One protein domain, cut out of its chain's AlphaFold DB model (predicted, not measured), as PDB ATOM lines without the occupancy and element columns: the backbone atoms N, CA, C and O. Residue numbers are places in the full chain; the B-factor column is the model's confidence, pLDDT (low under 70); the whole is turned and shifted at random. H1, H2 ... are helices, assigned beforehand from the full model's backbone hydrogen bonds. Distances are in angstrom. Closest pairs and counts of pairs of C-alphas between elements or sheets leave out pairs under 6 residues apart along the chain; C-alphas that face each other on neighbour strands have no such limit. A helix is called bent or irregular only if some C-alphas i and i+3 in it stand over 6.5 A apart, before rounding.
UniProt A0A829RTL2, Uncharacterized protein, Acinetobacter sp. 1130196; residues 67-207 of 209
ATOM      1  N   ALA A  67     169.986 222.080 136.281       87.50
ATOM      2  CA  ALA A  67     169.342 221.861 137.575       87.50
ATOM      3  C   ALA A  67     168.749 220.447 137.682       87.50
ATOM      4  O   ALA A  67     168.992 219.757 138.673       87.50
ATOM      5  N   TRP A  68     168.059 219.980 136.635       90.06
ATOM      6  CA  TRP A  68     167.543 218.611 136.537       90.06
ATOM      7  C   TRP A  68     168.656 217.574 136.680       90.06
ATOM      8  O   TRP A  68     168.514 216.606 137.422       90.06
ATOM      9  N   LYS A  69     169.800 217.797 136.029       89.62
ATOM     10  CA  LYS A  69     170.960 216.903 136.116       89.62
ATOM     11  C   LYS A  69     171.545 216.831 137.528       89.62
ATOM     12  O   LYS A  69     171.945 215.756 137.971       89.62
ATOM     13  N   GLU A  70     171.637 217.953 138.239       89.81
ATOM     14  CA  GLU A  70     172.116 217.958 139.628       89.81
ATOM     15  C   GLU A  70     171.111 217.312 140.588       89.81
ATOM     16  O   GLU A  70     171.515 216.581 141.497       89.81
ATOM     17  N   GLN A  71     169.813 217.520 140.359       90.25
ATOM     18  CA  GLN A  71     168.754 216.855 141.110       90.25
ATOM     19  C   GLN A  71     168.776 215.337 140.895       90.25
ATOM     20  O   GLN A  71     168.686 214.584 141.863       90.25
ATOM     21  N   ASP A  72     168.967 214.876 139.660       92.31
ATOM     22  CA  ASP A  72     169.068 213.451 139.341       92.31
ATOM     23  C   ASP A  72     170.252 212.788 140.064       92.31
ATOM     24  O   ASP A  72     170.087 211.788 140.764       92.31
ATOM     25  N   LYS A  73     171.441 213.411 140.036       93.00
ATOM     26  CA  LYS A  73     172.609 212.928 140.801       93.00
ATOM     27  C   LYS A  73     172.337 212.821 142.299       93.00
ATOM     28  O   LYS A  73     172.860 211.918 142.959       93.00
ATOM     29  N   PHE A  74     171.584 213.773 142.846       93.75
ATOM     30  CA  PHE A  74     171.191 213.775 144.249       93.75
ATOM     31  C   PHE A  74     170.230 212.624 144.567       93.75
ATOM     32  O   PHE A  74     170.460 211.884 145.526       93.75
ATOM     33  N   LEU A  75     169.194 212.435 143.746       93.00
ATOM     34  CA  LEU A  75     168.221 211.353 143.911       93.00
ATOM     35  C   LEU A  75     168.884 209.981 143.778       93.00
ATOM     36  O   LEU A  75     168.649 209.113 144.619       93.00
ATOM     37  N   ASN A  76     169.783 209.816 142.807       94.38
ATOM     38  CA  ASN A  76     170.568 208.595 142.637       94.38
ATOM     39  C   ASN A  76     171.426 208.297 143.873       94.38
ATOM     40  O   ASN A  76     171.408 207.173 144.370       94.38
ATOM     41  N   ALA A  77     172.121 209.301 144.424       94.44
ATOM     42  CA  ALA A  77     172.919 209.126 145.641       94.44
ATOM     43  C   ALA A  77     172.055 208.701 146.835       94.44
ATOM     44  O   ALA A  77     172.424 207.791 147.573       94.44
ATOM     45  N   ARG A  78     170.882 209.323 147.006       94.31
ATOM     46  CA  ARG A  78     169.944 208.984 148.082       94.31
ATOM     47  C   ARG A  78     169.384 207.572 147.928       94.31
ATOM     48  O   ARG A  78     169.306 206.844 148.912       94.31
ATOM     49  N   ASN A  79     169.019 207.180 146.710       94.88
ATOM     50  CA  ASN A  79     168.509 205.842 146.438       94.88
ATOM     51  C   ASN A  79     169.565 204.771 146.744       94.88
ATOM     52  O   ASN A  79     169.282 203.833 147.481       94.88
ATOM     53  N   ILE A  80     170.799 204.957 146.266       95.69
ATOM     54  CA  ILE A  80     171.914 204.047 146.558       95.69
ATOM     55  C   ILE A  80     172.191 203.991 148.063       95.69
ATOM     56  O   ILE A  80     172.332 202.906 148.614       95.69
ATOM     57  N   CYS A  81     172.213 205.138 148.747       95.50
ATOM     58  CA  CYS A  81     172.394 205.187 150.197       95.50
ATOM     59  C   CYS A  81     171.327 204.356 150.927       95.50
ATOM     60  O   CYS A  81     171.660 203.552 151.790       95.50
ATOM     61  N   ASN A  82     170.054 204.487 150.539       95.00
ATOM     62  CA  ASN A  82     168.968 203.689 151.111       95.00
ATOM     63  C   ASN A  82     169.124 202.190 150.815       95.00
ATOM     64  O   ASN A  82     168.798 201.366 151.663       95.00
ATOM     65  N   GLN A  83     169.599 201.821 149.623       95.81
ATOM     66  CA  GLN A  83     169.853 200.422 149.283       95.81
ATOM     67  C   GLN A  83     171.027 199.843 150.085       95.81
ATOM     68  O   GLN A  83     170.943 198.702 150.524       95.81
ATOM     69  N   LEU A  84     172.081 200.628 150.334       96.69
ATOM     70  CA  LEU A  84     173.198 200.224 151.195       96.69
ATOM     71  C   LEU A  84     172.767 200.056 152.654       96.69
ATOM     72  O   LEU A  84     173.196 199.098 153.281       96.69
ATOM     73  N   ILE A  85     171.893 200.932 153.168       95.75
ATOM     74  CA  ILE A  85     171.292 200.773 154.505       95.75
ATOM     75  C   ILE A  85     170.517 199.453 154.573       95.75
ATOM     76  O   ILE A  85     170.791 198.631 155.435       95.75
ATOM     77  N   LYS A  86     169.629 199.188 153.606       95.81
ATOM     78  CA  LYS A  86     168.882 197.919 153.561       95.81
ATOM     79  C   LYS A  86     169.796 196.697 153.483       95.81
ATOM     80  O   LYS A  86     169.512 195.678 154.094       95.81
ATOM     81  N   PHE A  87     170.878 196.781 152.712       96.06
ATOM     82  CA  PHE A  87     171.837 195.686 152.598       96.06
ATOM     83  C   PHE A  87     172.635 195.475 153.890       96.06
ATOM     84  O   PHE A  87     172.876 194.334 154.272       96.06
ATOM     85  N   GLN A  88     172.991 196.556 154.589       95.38
ATOM     86  CA  GLN A  88     173.551 196.476 155.935       95.38
ATOM     87  C   GLN A  88     172.576 195.770 156.884       95.38
ATOM     88  O   GLN A  88     172.986 194.821 157.546       95.38
ATOM     89  N   ASP A  89     171.306 196.186 156.907       94.75
ATOM     90  CA  ASP A  89     170.282 195.606 157.785       94.75
ATOM     91  C   ASP A  89     170.101 194.104 157.521       94.75
ATOM     92  O   ASP A  89     170.073 193.301 158.455       94.75
ATOM     93  N   LEU A  90     170.093 193.703 156.244       94.38
ATOM     94  CA  LEU A  90     170.034 192.298 155.845       94.38
ATOM     95  C   LEU A  90     171.220 191.480 156.383       94.38
ATOM     96  O   LEU A  90     171.049 190.339 156.811       94.38
ATOM     97  N   CYS A  91     172.432 192.043 156.353       90.94
ATOM     98  CA  CYS A  91     173.634 191.373 156.846       90.94
ATOM     99  C   CYS A  91     173.737 191.352 158.379       90.94
ATOM    100  O   CYS A  91     174.203 190.360 158.936       90.94
ATOM    101  N   GLU A  92     173.365 192.442 159.051       91.00
ATOM    102  CA  GLU A  92     173.529 192.627 160.498       91.00
ATOM    103  C   GLU A  92     172.387 191.998 161.303       91.00
ATOM    104  O   GLU A  92     172.634 191.391 162.347       91.00
ATOM    105  N   PHE A  93     171.152 192.125 160.816       91.44
ATOM    106  CA  PHE A  93     169.951 191.730 161.544       91.44
ATOM    107  C   PHE A  93     169.271 190.522 160.911       91.44
ATOM    108  O   PHE A  93     169.206 189.477 161.556       91.44
ATOM    109  N   ASP A  94     168.802 190.625 159.665       92.19
ATOM    110  CA  ASP A  94     167.895 189.613 159.100       92.19
ATOM    111  C   ASP A  94     168.570 188.246 158.948       92.19
ATOM    112  O   ASP A  94     167.999 187.220 159.318       92.19
ATOM    113  N   LEU A  95     169.818 188.214 158.470       92.00
ATOM    114  CA  LEU A  95     170.596 186.978 158.377       92.00
ATOM    115  C   LEU A  95     170.836 186.346 159.750       92.00
ATOM    116  O   LEU A  95     170.686 185.135 159.907       92.00
ATOM    117  N   ILE A  96     171.220 187.154 160.737       91.25
ATOM    118  CA  ILE A  96     171.521 186.671 162.087       91.25
ATOM    119  C   ILE A  96     170.252 186.123 162.745       91.25
ATOM    120  O   ILE A  96     170.286 185.036 163.317       91.25
ATOM    121  N   LEU A  97     169.131 186.831 162.606       91.69
ATOM    122  CA  LEU A  97     167.833 186.420 163.127       91.69
ATOM    123  C   LEU A  97     167.349 185.124 162.470       91.69
ATOM    124  O   LEU A  97     166.975 184.188 163.172       91.69
ATOM    125  N   LEU A  98     167.452 185.010 161.145       91.56
ATOM    126  CA  LEU A  98     167.059 183.798 160.426       91.56
ATOM    127  C   LEU A  98     167.909 182.582 160.831       91.56
ATOM    128  O   LEU A  98     167.401 181.466 160.950       91.56
ATOM    129  N   ILE A  99     169.206 182.785 161.080       91.00
ATOM    130  CA  ILE A  99     170.086 181.739 161.617       91.00
ATOM    131  C   ILE A  99     169.655 181.334 163.034       91.00
ATOM    132  O   ILE A  99     169.621 180.141 163.333       91.00
ATOM    133  N   GLN A 100     169.299 182.296 163.892       90.38
ATOM    134  CA  GLN A 100     168.822 182.025 165.253       90.38
ATOM    135  C   GLN A 100     167.512 181.232 165.255       90.38
ATOM    136  O   GLN A 100     167.402 180.240 165.976       90.38
ATOM    137  N   GLU A 101     166.543 181.622 164.426       91.31
ATOM    138  CA  GLU A 101     165.262 180.919 164.283       91.31
ATOM    139  C   GLU A 101     165.463 179.465 163.843       91.31
ATOM    140  O   GLU A 101     164.834 178.549 164.377       91.31
ATOM    141  N   LYS A 102     166.408 179.237 162.925       90.44
ATOM    142  CA  LYS A 102     166.720 177.910 162.385       90.44
ATOM    143  C   LYS A 102     167.759 177.130 163.201       90.44
ATOM    144  O   LYS A 102     168.122 176.016 162.822       90.44
ATOM    145  N   GLN A 103     168.233 177.647 164.339       89.44
ATOM    146  CA  GLN A 103     169.308 177.014 165.119       89.44
ATOM    147  C   GLN A 103     168.937 175.605 165.605       89.44
ATOM    148  O   GLN A 103     169.788 174.715 165.631       89.44
ATOM    149  N   ASN A 104     167.673 175.379 165.972       87.44
ATOM    150  CA  ASN A 104     167.207 174.056 166.396       87.44
ATOM    151  C   ASN A 104     167.248 173.041 165.249       87.44
ATOM    152  O   ASN A 104     167.686 171.915 165.464       87.44
ATOM    153  N   GLU A 105     166.848 173.446 164.043       90.56
ATOM    154  CA  GLU A 105     166.939 172.610 162.841       90.56
ATOM    155  C   GLU A 105     168.401 172.301 162.513       90.56
ATOM    156  O   GLU A 105     168.751 171.142 162.302       90.56
ATOM    157  N   ILE A 106     169.281 173.308 162.579       89.69
ATOM    158  CA  ILE A 106     170.727 173.141 162.374       89.69
ATOM    159  C   ILE A 106     171.295 172.113 163.363       89.69
ATOM    160  O   ILE A 106     172.020 171.205 162.962       89.69
ATOM    161  N   ASN A 107     170.937 172.204 164.645       86.88
ATOM    162  CA  ASN A 107     171.436 171.289 165.675       86.88
ATOM    163  C   ASN A 107     170.925 169.842 165.512       86.88
ATOM    164  O   ASN A 107     171.542 168.928 166.055       86.88
ATOM    165  N   GLN A 108     169.812 169.626 164.802       89.94
ATOM    166  CA  GLN A 108     169.248 168.296 164.531       89.94
ATOM    167  C   GLN A 108     169.880 167.602 163.315       89.94
ATOM    168  O   GLN A 108     169.717 166.391 163.157       89.94
ATOM    169  N   LEU A 109     170.599 168.338 162.462       91.56
ATOM    170  CA  LEU A 109     171.284 167.771 161.298       91.56
ATOM    171  C   LEU A 109     172.437 166.859 161.733       91.56
ATOM    172  O   LEU A 109     173.211 167.193 162.633       91.56
ATOM    173  N   ALA A 110     172.563 165.714 161.059       83.69
ATOM    174  CA  ALA A 110     173.410 164.606 161.491       83.69
ATOM    175  C   ALA A 110     174.908 164.883 161.307       83.69
ATOM    176  O   ALA A 110     175.738 164.289 161.998       83.69
ATOM    177  N   SER A 111     175.271 165.775 160.381       91.88
ATOM    178  CA  SER A 111     176.668 166.091 160.079       91.88
ATOM    179  C   SER A 111     176.946 167.591 159.984       91.88
ATOM    180  O   SER A 111     176.097 168.387 159.583       91.88
ATOM    181  N   LEU A 112     178.195 167.974 160.270       91.38
ATOM    182  CA  LEU A 112     178.682 169.341 160.043       91.38
ATOM    183  C   LEU A 112     178.556 169.772 158.574       91.38
ATOM    184  O   LEU A 112     178.368 170.953 158.299       91.38
ATOM    185  N   GLU A 113     178.646 168.836 157.627       92.56
ATOM    186  CA  GLU A 113     178.492 169.144 156.202       92.56
ATOM    187  C   GLU A 113     177.055 169.563 155.869       92.56
ATOM    188  O   GLU A 113     176.837 170.552 155.169       92.56
ATOM    189  N   GLU A 114     176.069 168.853 156.418       92.88
ATOM    190  CA  GLU A 114     174.654 169.206 156.276       92.88
ATOM    191  C   GLU A 114     174.355 170.558 156.926       92.88
ATOM    192  O   GLU A 114     173.705 171.396 156.301       92.88
ATOM    193  N   GLN A 115     174.889 170.809 158.127       92.94
ATOM    194  CA  GLN A 115     174.764 172.101 158.813       92.94
ATOM    195  C   GLN A 115     175.359 173.243 157.985       92.94
ATOM    196  O   GLN A 115     174.718 174.277 157.794       92.94
ATOM    197  N   ARG A 116     176.556 173.041 157.419       93.94
ATOM    198  CA  ARG A 116     177.203 174.020 156.538       93.94
ATOM    199  C   ARG A 116     176.361 174.291 155.297       93.94
ATOM    200  O   ARG A 116     176.173 175.448 154.929       93.94
ATOM    201  N   LYS A 117     175.864 173.242 154.637       93.81
ATOM    202  CA  LYS A 117     175.018 173.374 153.444       93.81
ATOM    203  C   LYS A 117     173.730 174.130 153.765       93.81
ATOM    204  O   LYS A 117     173.352 175.017 153.007       93.81
ATOM    205  N   PHE A 118     173.098 173.818 154.892       93.44
ATOM    206  CA  PHE A 118     171.898 174.499 155.360       93.44
ATOM    207  C   PHE A 118     172.159 175.991 155.609       93.44
ATOM    208  O   PHE A 118     171.467 176.833 155.050       93.44
ATOM    209  N   LEU A 119     173.219 176.326 156.350       92.88
ATOM    210  CA  LEU A 119     173.610 177.715 156.602       92.88
ATOM    211  C   LEU A 119     173.935 178.477 155.314       92.88
ATOM    212  O   LEU A 119     173.530 179.624 155.165       92.88
ATOM    213  N   LYS A 120     174.632 177.849 154.358       92.75
ATOM    214  CA  LYS A 120     174.881 178.452 153.041       92.75
ATOM    215  C   LYS A 120     173.571 178.730 152.300       92.75
ATOM    216  O   LYS A 120     173.442 179.796 151.705       92.75
ATOM    217  N   ASN A 121     172.594 177.824 152.368       92.62
ATOM    218  CA  ASN A 121     171.277 178.029 151.758       92.62
ATOM    219  C   ASN A 121     170.549 179.245 152.344       92.62
ATOM    220  O   ASN A 121     169.949 179.992 151.581       92.62
ATOM    221  N   THR A 122     170.689 179.519 153.643       91.62
ATOM    222  CA  THR A 122     170.118 180.712 154.291       91.62
ATOM    223  C   THR A 122     170.559 182.025 153.623       91.62
ATOM    224  O   THR A 122     169.764 182.951 153.476       91.62
ATOM    225  N   PHE A 123     171.804 182.109 153.137       91.12
ATOM    226  CA  PHE A 123     172.293 183.299 152.419       91.12
ATOM    227  C   PHE A 123     171.593 183.481 151.068       91.12
ATOM    228  O   PHE A 123     171.373 184.611 150.626       91.12
ATOM    229  N   PHE A 124     171.268 182.371 150.403       91.75
ATOM    230  CA  PHE A 124     170.560 182.374 149.128       91.75
ATOM    231  C   PHE A 124     169.064 182.643 149.306       91.75
ATOM    232  O   PHE A 124     168.493 183.344 148.478       91.75
ATOM    233  N   GLU A 125     168.449 182.166 150.393       91.06
ATOM    234  CA  GLU A 125     167.055 182.480 150.744       91.06
ATOM    235  C   GLU A 125     166.836 183.989 150.910       91.06
ATOM    236  O   GLU A 125     165.846 184.526 150.420       91.06
ATOM    237  N   LEU A 126     167.793 184.684 151.531       91.00
ATOM    238  CA  LEU A 126     167.770 186.145 151.666       91.00
ATOM    239  C   LEU A 126     168.221 186.891 150.400       91.00
ATOM    240  O   LEU A 126     168.222 188.120 150.377       91.00
ATOM    241  N   GLY A 127     168.645 186.179 149.352       93.00
ATOM    242  CA  GLY A 127     169.098 186.785 148.100       93.00
ATOM    243  C   GLY A 127     170.330 187.686 148.250       93.00
ATOM    244  O   GLY A 127     170.564 188.540 147.394       93.00
ATOM    245  N   LEU A 128     171.140 187.516 149.304       93.06
ATOM    246  CA  LEU A 128     172.225 188.449 149.654       93.06
ATOM    247  C   LEU A 128     173.225 188.649 148.511       93.06
ATOM    248  O   LEU A 128     173.648 189.770 148.235       93.06
ATOM    249  N   PHE A 129     173.585 187.570 147.814       94.19
ATOM    250  CA  PHE A 129     174.516 187.635 146.687       94.19
ATOM    251  C   PHE A 129     173.915 188.311 145.453       94.19
ATOM    252  O   PHE A 129     174.632 189.032 144.762       94.19
ATOM    253  N   GLN A 130     172.615 188.130 145.201       94.88
ATOM    254  CA  GLN A 130     171.923 188.823 144.116       94.88
ATOM    255  C   GLN A 130     171.864 190.328 144.402       94.88
ATOM    256  O   GLN A 130     172.272 191.131 143.566       94.88
ATOM    257  N   ILE A 131     171.453 190.712 145.614       94.75
ATOM    258  CA  ILE A 131     171.396 192.118 146.041       94.75
ATOM    259  C   ILE A 131     172.784 192.766 145.955       94.75
ATOM    260  O   ILE A 131     172.919 193.888 145.468       94.75
ATOM    261  N   ASN A 132     173.831 192.049 146.375       94.62
ATOM    262  CA  ASN A 132     175.213 192.513 146.285       94.62
ATOM    263  C   ASN A 132     175.657 192.788 144.835       94.62
ATOM    264  O   ASN A 132     176.337 193.783 144.587       94.62
ATOM    265  N   GLN A 133     175.273 191.929 143.883       95.06
ATOM    266  CA  GLN A 133     175.563 192.124 142.457       95.06
ATOM    267  C   GLN A 133     174.792 193.317 141.882       95.06
ATOM    268  O   GLN A 133     175.389 194.181 141.242       95.06
ATOM    269  N   GLU A 134     173.493 193.415 142.167       95.31
ATOM    270  CA  GLU A 134     172.659 194.533 141.713       95.31
ATOM    271  C   GLU A 134     173.170 195.885 142.243       95.31
ATOM    272  O   GLU A 134     173.150 196.893 141.530       95.31
ATOM    273  N   LEU A 135     173.658 195.919 143.487       95.19
ATOM    274  CA  LEU A 135     174.277 197.101 144.089       95.19
ATOM    275  C   LEU A 135     175.577 197.507 143.387       95.19
ATOM    276  O   LEU A 135     175.759 198.695 143.110       95.19
ATOM    277  N   ASP A 136     176.458 196.552 143.073       95.50
ATOM    278  CA  ASP A 136     177.701 196.819 142.334       95.50
ATOM    279  C   ASP A 136     177.404 197.410 140.952       95.50
ATOM    280  O   ASP A 136     177.948 198.449 140.569       95.50
ATOM    281  N   GLU A 137     176.481 196.792 140.211       94.75
ATOM    282  CA  GLU A 137     176.076 197.266 138.889       94.75
ATOM    283  C   GLU A 137     175.515 198.688 138.946       94.75
ATOM    284  O   GLU A 137     175.958 199.567 138.194       94.75
ATOM    285  N   ARG A 138     174.603 198.953 139.892       93.06
ATOM    286  CA  ARG A 138     174.040 200.292 140.099       93.06
ATOM    287  C   ARG A 138     175.119 201.305 140.450       93.06
ATOM    288  O   ARG A 138     175.116 202.392 139.875       93.06
ATOM    289  N   LEU A 139     176.051 200.985 141.343       93.19
ATOM    290  CA  LEU A 139     177.146 201.886 141.714       93.19
ATOM    291  C   LEU A 139     178.071 202.192 140.532       93.19
ATOM    292  O   LEU A 139     178.469 203.346 140.336       93.19
ATOM    293  N   ARG A 140     178.382 201.195 139.698       91.75
ATOM    294  CA  ARG A 140     179.205 201.382 138.495       91.75
ATOM    295  C   ARG A 140     178.524 202.303 137.490       91.75
ATOM    296  O   ARG A 140     179.149 203.275 137.056       91.75
ATOM    297  N   GLN A 141     177.256 202.044 137.180       91.19
ATOM    298  CA  GLN A 141     176.499 202.756 136.146       91.19
ATOM    299  C   GLN A 141     176.022 204.145 136.588       91.19
ATOM    300  O   GLN A 141     175.938 205.062 135.771       91.19
ATOM    301  N   SER A 142     175.736 204.332 137.878       87.44
ATOM    302  CA  SER A 142     175.113 205.565 138.356       87.44
ATOM    303  C   SER A 142     176.074 206.747 138.342       87.44
ATOM    304  O   SER A 142     177.229 206.673 138.782       87.44
ATOM    305  N   ASN A 143     175.554 207.884 137.883       89.06
ATOM    306  CA  ASN A 143     176.151 209.191 138.100       89.06
ATOM    307  C   ASN A 143     175.510 209.801 139.348       89.06
ATOM    308  O   ASN A 143     174.405 210.335 139.287       89.06
ATOM    309  N   CYS A 144     176.179 209.681 140.490       91.94
ATOM    310  CA  CYS A 144     175.646 210.127 141.771       91.94
ATOM    311  C   CYS A 144     176.649 211.000 142.529       91.94
ATOM    312  O   CYS A 144     177.859 210.965 142.294       91.94
ATOM    313  N   LEU A 145     176.131 211.792 143.467       90.56
ATOM    314  CA  LEU A 145     176.966 212.469 144.458       90.56
ATOM    315  C   LEU A 145     177.636 211.445 145.386       90.56
ATOM    316  O   LEU A 145     177.080 210.378 145.633       90.56
ATOM    317  N   TYR A 146     178.817 211.792 145.908       92.19
ATOM    318  CA  TYR A 146     179.564 210.981 146.884       92.19
ATOM    319  C   TYR A 146     179.854 209.541 146.421       92.19
ATOM    320  O   TYR A 146     179.907 208.611 147.221       92.19
ATOM    321  N   LYS A 147     180.017 209.334 145.104       93.44
ATOM    322  CA  LYS A 147     180.226 208.007 144.504       93.44
ATOM    323  C   LYS A 147     181.429 207.262 145.096       93.44
ATOM    324  O   LYS A 147     181.362 206.050 145.255       93.44
ATOM    325  N   SER A 148     182.516 207.969 145.419       93.50
ATOM    326  CA  SER A 148     183.708 207.350 146.016       93.50
ATOM    327  C   SER A 148     183.400 206.802 147.403       93.50
ATOM    328  O   SER A 148     183.677 205.640 147.681       93.50
ATOM    329  N   GLU A 149     182.761 207.611 148.246       94.94
ATOM    330  CA  GLU A 149     182.416 207.227 149.612       94.94
ATOM    331  C   GLU A 149     181.371 206.101 149.642       94.94
ATOM    332  O   GLU A 149     181.502 205.158 150.418       94.94
ATOM    333  N   LEU A 150     180.370 206.145 148.755       95.94
ATOM    334  CA  LEU A 150     179.389 205.063 148.603       95.94
ATOM    335  C   LEU A 150     180.046 203.757 148.125       95.94
ATOM    336  O   LEU A 150     179.711 202.686 148.627       95.94
ATOM    337  N   ASN A 151     181.019 203.833 147.211       95.88
ATOM    338  CA  ASN A 151     181.793 202.669 146.771       95.88
ATOM    339  C   ASN A 151     182.645 202.069 147.891       95.88
ATOM    340  O   ASN A 151     182.789 200.851 147.966       95.88
ATOM    341  N   GLU A 152     183.246 202.899 148.743       95.81
ATOM    342  CA  GLU A 152     183.992 202.415 149.907       95.81
ATOM    343  C   GLU A 152     183.076 201.681 150.884       95.81
ATOM    344  O   GLU A 152     183.407 200.577 151.307       95.81
ATOM    345  N   ILE A 153     181.905 202.249 151.181       96.62
ATOM    346  CA  ILE A 153     180.900 201.607 152.037       96.62
ATOM    347  C   ILE A 153     180.477 200.256 151.454       96.62
ATOM    348  O   ILE A 153     180.495 199.248 152.157       96.62
ATOM    349  N   TYR A 154     180.151 200.221 150.160       97.44
ATOM    350  CA  TYR A 154     179.793 198.987 149.467       97.44
ATOM    351  C   TYR A 154     180.892 197.924 149.568       97.44
ATOM    352  O   TYR A 154     180.607 196.768 149.875       97.44
ATOM    353  N   LYS A 155     182.159 198.305 149.356       96.75
ATOM    354  CA  LYS A 155     183.292 197.375 149.462       96.75
ATOM    355  C   LYS A 155     183.383 196.748 150.848       96.75
ATOM    356  O   LYS A 155     183.606 195.544 150.929       96.75
ATOM    357  N   VAL A 156     183.194 197.538 151.905       96.50
ATOM    358  CA  VAL A 156     183.206 197.030 153.283       96.50
ATOM    359  C   VAL A 156     182.035 196.071 153.512       96.50
ATOM    360  O   VAL A 156     182.256 194.959 153.976       96.50
ATOM    361  N   LEU A 157     180.815 196.417 153.092       96.50
ATOM    362  CA  LEU A 157     179.655 195.519 153.219       96.50
ATOM    363  C   LEU A 157     179.836 194.199 152.452       96.50
ATOM    364  O   LEU A 157     179.570 193.122 152.984       96.50
ATOM    365  N   ASN A 158     180.351 194.259 151.224       96.38
ATOM    366  CA  ASN A 158     180.676 193.067 150.443       96.38
ATOM    367  C   ASN A 158     181.762 192.220 151.136       96.38
ATOM    368  O   ASN A 158     181.694 190.991 151.141       96.38
ATOM    369  N   GLN A 159     182.759 192.850 151.767       95.56
ATOM    370  CA  GLN A 159     183.739 192.137 152.590       95.56
ATOM    371  C   GLN A 159     183.083 191.464 153.800       95.56
ATOM    372  O   GLN A 159     183.386 190.302 154.053       95.56
ATOM    373  N   CYS A 160     182.155 192.129 154.498       95.38
ATOM    374  CA  CYS A 160     181.401 191.530 155.603       95.38
ATOM    375  C   CYS A 160     180.636 190.280 155.153       95.38
ATOM    376  O   CYS A 160     180.769 189.226 155.779       95.38
ATOM    377  N   LEU A 161     179.900 190.365 154.038       95.62
ATOM    378  CA  LEU A 161     179.167 189.234 153.465       95.62
ATOM    379  C   LEU A 161     180.099 188.047 153.182       95.62
ATOM    380  O   LEU A 161     179.857 186.931 153.645       95.62
ATOM    381  N   ASN A 162     181.198 188.294 152.463       94.94
ATOM    382  CA  ASN A 162     182.159 187.248 152.112       94.94
ATOM    383  C   ASN A 162     182.861 186.666 153.341       94.94
ATOM    384  O   ASN A 162     183.102 185.461 153.394       94.94
ATOM    385  N   LYS A 163     183.166 187.493 154.344       94.38
ATOM    386  CA  LYS A 163     183.770 187.066 155.611       94.38
ATOM    387  C   LYS A 163     182.838 186.124 156.366       94.38
ATOM    388  O   LYS A 163     183.285 185.066 156.796       94.38
ATOM    389  N   MET A 164     181.548 186.452 156.465       94.38
ATOM    390  CA  MET A 164     180.553 185.563 157.077       94.38
ATOM    391  C   MET A 164     180.430 184.234 156.329       94.38
ATOM    392  O   MET A 164     180.467 183.171 156.948       94.38
ATOM    393  N   PHE A 165     180.344 184.282 154.999       94.38
ATOM    394  CA  PHE A 165     180.245 183.077 154.178       94.38
ATOM    395  C   PHE A 165     181.487 182.180 154.314       94.38
ATOM    396  O   PHE A 165     181.378 180.975 154.541       94.38
ATOM    397  N   THR A 166     182.677 182.780 154.258       93.81
ATOM    398  CA  THR A 166     183.969 182.088 154.406       93.81
ATOM    399  C   THR A 166     184.134 181.490 155.803       93.81
ATOM    400  O   THR A 166     184.681 180.401 155.960       93.81
ATOM    401  N   ASN A 167     183.642 182.181 156.832       92.88
ATOM    402  CA  ASN A 167     183.628 181.690 158.206       92.88
ATOM    403  C   ASN A 167     182.785 180.416 158.347       92.88
ATOM    404  O   ASN A 167     183.234 179.462 158.974       92.88
ATOM    405  N   ILE A 168     181.610 180.364 157.714       92.31
ATOM    406  CA  ILE A 168     180.779 179.151 157.670       92.31
ATOM    407  C   ILE A 168     181.488 178.028 156.904       92.31
ATOM    408  O   ILE A 168     181.467 176.868 157.313       92.31
ATOM    409  N   GLU A 169     182.128 178.363 155.787       91.88
ATOM    410  CA  GLU A 169     182.835 177.391 154.955       91.88
ATOM    411  C   GLU A 169     184.012 176.732 155.680       91.88
ATOM    412  O   GLU A 169     184.192 175.516 155.592       91.88
ATOM    413  N   ASN A 170     184.767 177.519 156.442       91.62
ATOM    414  CA  ASN A 170     185.974 177.068 157.125       91.62
ATOM    415  C   ASN A 170     185.739 176.529 158.541       91.62
ATOM    416  O   ASN A 170     186.692 176.039 159.151       91.62
ATOM    417  N   GLU A 171     184.517 176.597 159.072       90.75
ATOM    418  CA  GLU A 171     184.195 176.031 160.382       90.75
ATOM    419  C   GLU A 171     184.288 174.495 160.343       90.75
ATOM    420  O   GLU A 171     183.754 173.823 159.449       90.75
ATOM    421  N   LYS A 172     185.020 173.938 161.313       89.19
ATOM    422  CA  LYS A 172     185.378 172.509 161.388       89.19
ATOM    423  C   LYS A 172     184.950 171.848 162.690       89.19
ATOM    424  O   LYS A 172     185.051 170.630 162.795       89.19
ATOM    425  N   ARG A 173     184.553 172.628 163.697       86.88
ATOM    426  CA  ARG A 173     184.286 172.130 165.047       86.88
ATOM    427  C   ARG A 173     182.796 172.008 165.309       86.88
ATOM    428  O   ARG A 173     182.337 170.929 165.664       86.88
ATOM    429  N   SER A 174     182.067 173.114 165.196       86.94
ATOM    430  CA  SER A 174     180.652 173.183 165.559       86.94
ATOM    431  C   SER A 174     180.011 174.461 165.031       86.94
ATOM    432  O   SER A 174     180.651 175.508 165.022       86.94
ATOM    433  N   PHE A 175     178.730 174.379 164.672       90.69
ATOM    434  CA  PHE A 175     177.880 175.533 164.362       90.69
ATOM    435  C   PHE A 175     176.993 175.955 165.544       90.69
ATOM    436  O   PHE A 175     176.028 176.704 165.385       90.69
ATOM    437  N   HIS A 176     177.305 175.486 166.752       85.62
ATOM    438  CA  HIS A 176     176.629 175.948 167.955       85.62
ATOM    439  C   HIS A 176     176.951 177.430 168.212       85.62
ATOM    440  O   HIS A 176     178.122 177.804 168.291       85.62
ATOM    441  N   ASN A 177     175.918 178.267 168.360       85.81
ATOM    442  CA  ASN A 177     176.023 179.728 168.507       85.81
ATOM    443  C   ASN A 177     176.746 180.419 167.332       85.81
ATOM    444  O   ASN A 177     177.504 181.381 167.520       85.81
ATOM    445  N   ILE A 178     176.553 179.899 166.115       89.44
ATOM    446  CA  ILE A 178     177.159 180.456 164.899       89.44
ATOM    447  C   ILE A 178     176.720 181.908 164.659       89.44
ATOM    448  O   ILE A 178     177.531 182.726 164.233       89.44
ATOM    449  N   ASP A 179     175.492 182.268 165.025       89.62
ATOM    450  CA  ASP A 179     174.958 183.634 164.997       89.62
ATOM    451  C   ASP A 179     175.866 184.629 165.748       89.62
ATOM    452  O   ASP A 179     176.279 185.662 165.213       89.62
ATOM    453  N   SER A 180     176.264 184.276 166.972       90.06
ATOM    454  CA  SER A 180     177.104 185.107 167.832       90.06
ATOM    455  C   SER A 180     178.523 185.238 167.281       90.06
ATOM    456  O   SER A 180     179.157 186.289 167.424       90.06
ATOM    457  N   PHE A 181     179.027 184.180 166.643       90.50
ATOM    458  CA  PHE A 181     180.320 184.190 165.967       90.50
ATOM    459  C   PHE A 181     180.310 185.101 164.734       90.50
ATOM    460  O   PHE A 181     181.199 185.942 164.590       90.50
ATOM    461  N   LEU A 182     179.288 184.986 163.883       92.00
ATOM    462  CA  LEU A 182     179.141 185.803 162.678       92.00
ATOM    463  C   LEU A 182     178.952 187.280 163.015       92.00
ATOM    464  O   LEU A 182     179.682 188.115 162.484       92.00
ATOM    465  N   ASN A 183     178.067 187.596 163.964       91.62
ATOM    466  CA  ASN A 183     177.853 188.966 164.425       91.62
ATOM    467  C   ASN A 183     179.167 189.579 164.943       91.62
ATOM    468  O   ASN A 183     179.567 190.670 164.540       91.62
ATOM    469  N   ARG A 184     179.926 188.843 165.769       92.19
ATOM    470  CA  ARG A 184     181.239 189.310 166.245       92.19
ATOM    471  C   ARG A 184     182.230 189.539 165.102       92.19
ATOM    472  O   ARG A 184     183.029 190.465 165.191       92.19
ATOM    473  N   ALA A 185     182.187 188.721 164.054       90.50
ATOM    474  CA  ALA A 185     183.102 188.835 162.926       90.50
ATOM    475  C   ALA A 185     182.891 190.113 162.100       90.50
ATOM    476  O   ALA A 185     183.862 190.590 161.514       90.50
ATOM    477  N   ILE A 186     181.673 190.658 162.042       93.75
ATOM    478  CA  ILE A 186     181.349 191.832 161.210       93.75
ATOM    479  C   ILE A 186     181.078 193.115 162.006       93.75
ATOM    480  O   ILE A 186     181.019 194.185 161.414       93.75
ATOM    481  N   ARG A 187     180.915 193.029 163.332       93.50
ATOM    482  CA  ARG A 187     180.457 194.134 164.193       93.50
ATOM    483  C   ARG A 187     181.193 195.457 163.971       93.50
ATOM    484  O   ARG A 187     180.551 196.497 163.844       93.50
ATOM    485  N   ASP A 188     182.522 195.429 163.982       94.00
ATOM    486  CA  ASP A 188     183.318 196.655 163.890       94.00
ATOM    487  C   ASP A 188     183.230 197.271 162.486       94.00
ATOM    488  O   ASP A 188     183.038 198.482 162.357       94.00
ATOM    489  N   ASP A 189     183.257 196.424 161.452       94.44
ATOM    490  CA  ASP A 189     183.120 196.816 160.046       94.44
ATOM    491  C   ASP A 189     181.736 197.457 159.793       94.44
ATOM    492  O   ASP A 189     181.622 198.525 159.189       94.44
ATOM    493  N   ILE A 190     180.671 196.857 160.335       93.94
ATOM    494  CA  ILE A 190     179.298 197.374 160.241       93.94
ATOM    495  C   ILE A 190     179.138 198.697 160.996       93.94
ATOM    496  O   ILE A 190     178.516 199.636 160.494       93.94
ATOM    497  N   LYS A 191     179.753 198.829 162.175       94.75
ATOM    498  CA  LYS A 191     179.751 200.090 162.927       94.75
ATOM    499  C   LYS A 191     180.436 201.214 162.145       94.75
ATOM    500  O   LYS A 191     179.967 202.355 162.172       94.75
ATOM    501  N   GLU A 192     181.532 200.917 161.450       94.69
ATOM    502  CA  GLU A 192     182.186 201.871 160.553       94.69
ATOM    503  C   GLU A 192     181.260 202.278 159.397       94.69
ATOM    504  O   GLU A 192     181.083 203.476 159.143       94.69
ATOM    505  N   VAL A 193     180.633 201.299 158.739       95.50
ATOM    506  CA  VAL A 193     179.673 201.523 157.650       95.50
ATOM    507  C   VAL A 193     178.529 202.431 158.097       95.50
ATOM    508  O   VAL A 193     178.263 203.435 157.433       95.50
ATOM    509  N   ASN A 194     177.914 202.149 159.245       94.94
ATOM    510  CA  ASN A 194     176.808 202.938 159.777       94.94
ATOM    511  C   ASN A 194     177.214 204.407 160.004       94.94
ATOM    512  O   ASN A 194     176.531 205.339 159.572       94.94
ATOM    513  N   ASN A 195     178.390 204.638 160.598       95.38
ATOM    514  CA  ASN A 195     178.913 205.991 160.798       95.38
ATOM    515  C   ASN A 195     179.112 206.734 159.467       95.38
ATOM    516  O   ASN A 195     178.742 207.906 159.349       95.38
ATOM    517  N   LYS A 196     179.673 206.063 158.453       95.19
ATOM    518  CA  LYS A 196     179.880 206.647 157.120       95.19
ATOM    519  C   LYS A 196     178.551 206.941 156.413       95.19
ATOM    520  O   LYS A 196     178.383 208.039 155.877       95.19
ATOM    521  N   LEU A 197     177.584 206.024 156.464       94.19
ATOM    522  CA  LEU A 197     176.239 206.216 155.906       94.19
ATOM    523  C   LEU A 197     175.506 207.384 156.572       94.19
ATOM    524  O   LEU A 197     174.910 208.216 155.879       94.19
ATOM    525  N   MET A 198     175.608 207.520 157.898       94.06
ATOM    526  CA  MET A 198     175.027 208.647 158.628       94.06
ATOM    527  C   MET A 198     175.648 209.982 158.194       94.06
ATOM    528  O   MET A 198     174.923 210.950 157.953       94.06
ATOM    529  N   GLN A 199     176.972 210.044 158.023       94.62
ATOM    530  CA  GLN A 199     177.647 211.250 157.530       94.62
ATOM    531  C   GLN A 199     177.201 211.629 156.113       94.62
ATOM    532  O   GLN A 199     176.953 212.808 155.843       94.62
ATOM    533  N   ILE A 200     177.077 210.659 155.199       93.00
ATOM    534  CA  ILE A 200     176.583 210.911 153.836       93.00
ATOM    535  C   ILE A 200     175.133 211.392 153.876       93.00
ATOM    536  O   ILE A 200     174.804 212.391 153.239       93.00
ATOM    537  N   THR A 201     174.282 210.749 154.674       92.06
ATOM    538  CA  THR A 201     172.874 211.136 154.837       92.06
ATOM    539  C   THR A 201     172.747 212.570 155.354       92.06
ATOM    540  O   THR A 201     171.977 213.363 154.814       92.06
ATOM    541  N   GLN A 202     173.562 212.960 156.337       92.75
ATOM    542  CA  GLN A 202     173.614 214.340 156.824       92.75
ATOM    543  C   GLN A 202     174.077 215.324 155.742       92.75
ATOM    544  O   GLN A 202     173.484 216.394 155.597       92.75
ATOM    545  N   LYS A 203     175.117 214.981 154.965       92.06
ATOM    546  CA  LYS A 203     175.590 215.808 153.840       92.06
ATOM    547  C   LYS A 203     174.505 215.980 152.772       92.06
ATOM    548  O   LYS A 203     174.327 217.088 152.274       92.06
ATOM    549  N   LEU A 204     173.765 214.917 152.455       90.12
ATOM    550  CA  LEU A 204     172.641 214.959 151.518       90.12
ATOM    551  C   LEU A 204     171.509 215.850 152.049       90.12
ATOM    552  O   LEU A 204     171.042 216.727 151.330       90.12
ATOM    553  N   ASN A 205     171.124 215.704 153.318       88.31
ATOM    554  CA  ASN A 205     170.067 216.521 153.923       88.31
ATOM    555  C   ASN A 205     170.433 218.011 153.986       88.31
ATOM    556  O   ASN A 205     169.587 218.860 153.728       88.31
ATOM    557  N   LYS A 206     171.704 218.345 154.240       88.75
ATOM    558  CA  LYS A 206     172.197 219.734 154.179       88.75
ATOM    559  C   LYS A 206     172.138 220.351 152.782       88.75
ATOM    560  O   LYS A 206     172.248 221.559 152.677       88.75
ATOM    561  N   LYS A 207     172.032 219.543 151.726       77.88
ATOM    562  CA  LYS A 207     171.933 220.016 150.337       77.88
ATOM    563  C   LYS A 207     170.487 220.289 149.904       77.88
ATOM    564  O   LYS A 207     170.291 220.868 148.841       77.88
TER     565      LYS A 207
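AT A GLANCE: This is residues 67 to 207 of the 209 residues of an uncharacterized protein of Acinetobacter sp. 1130196 (UniProt A0A829RTL2). The model is a long rod of helices: H1 and H5 run side by side the same way, with H3 and then H4 along one side of this pair and the arms of bent H6 along another. Short H2 lies at one end, where the chain turns from H1 to H3. The printed part has 141 residues with six named helices, H1 to H6 in chain order, and no named strand; the class is all helix. It is only just compact, close to loose, with a radius of gyration of the C-alphas of 17.3 A and spans of 62 by 24 by 22 A.

HOW THE PARTS SIT: Start at H1, residues 67 to 101; its residues 77 to 91 alone touch H5, residues 147 to 170, at a shallow tilt of 18 degrees, closest at the C-alphas of Gln 88 and Leu 157, 6.7 A. H4, residues 128 to 141, touches H1, closest at C-alphas 80 and 139, 7.5 A, and forms a hairpin with H5. H3, residues 112 to 125, touches H5, closest at C-alphas 116 and 168, 6.4 A, and forms a hairpin with H2, residues 103 to 108. H6, residues 178 to 205, was assigned as one helix by its hydrogen bonds but is bent, C-alphas 185 and 188 being 7.9 A apart; its arms are H6a, residues 178 to 185, and H6b, residues 188 to 205, at a steep tilt of 63 degrees. H6b touches H5, opposite ways, closest at C-alphas 193 and 153, 5.7 A; H4 and H6b are apart. Every O i to N i+4 pair is within hydrogen-bond range in H2, H4, H5, H6a and H6b, against 28 of 31 in H1 and 8 of 10 in H3.

IN THESE COORDINATES: Find C-alpha 67 at (169.342, 221.861, 137.575); from there H1 runs 49.1 A, with a kink of 27 degrees near residue 90, and is only just irregular, C-alphas 92 and 95 being 6.7 A apart. H5 runs 33.9 A, and H6b runs 25.9 A to C-alpha 205 at (170.067, 216.521, 153.923).

THE WHOLE: The C-alphas farthest apart, Ala 67 and Ala 110, are 62.2 A apart. The printed part has no cut, no link is long, and no printed residue is under 70 in pLDDT.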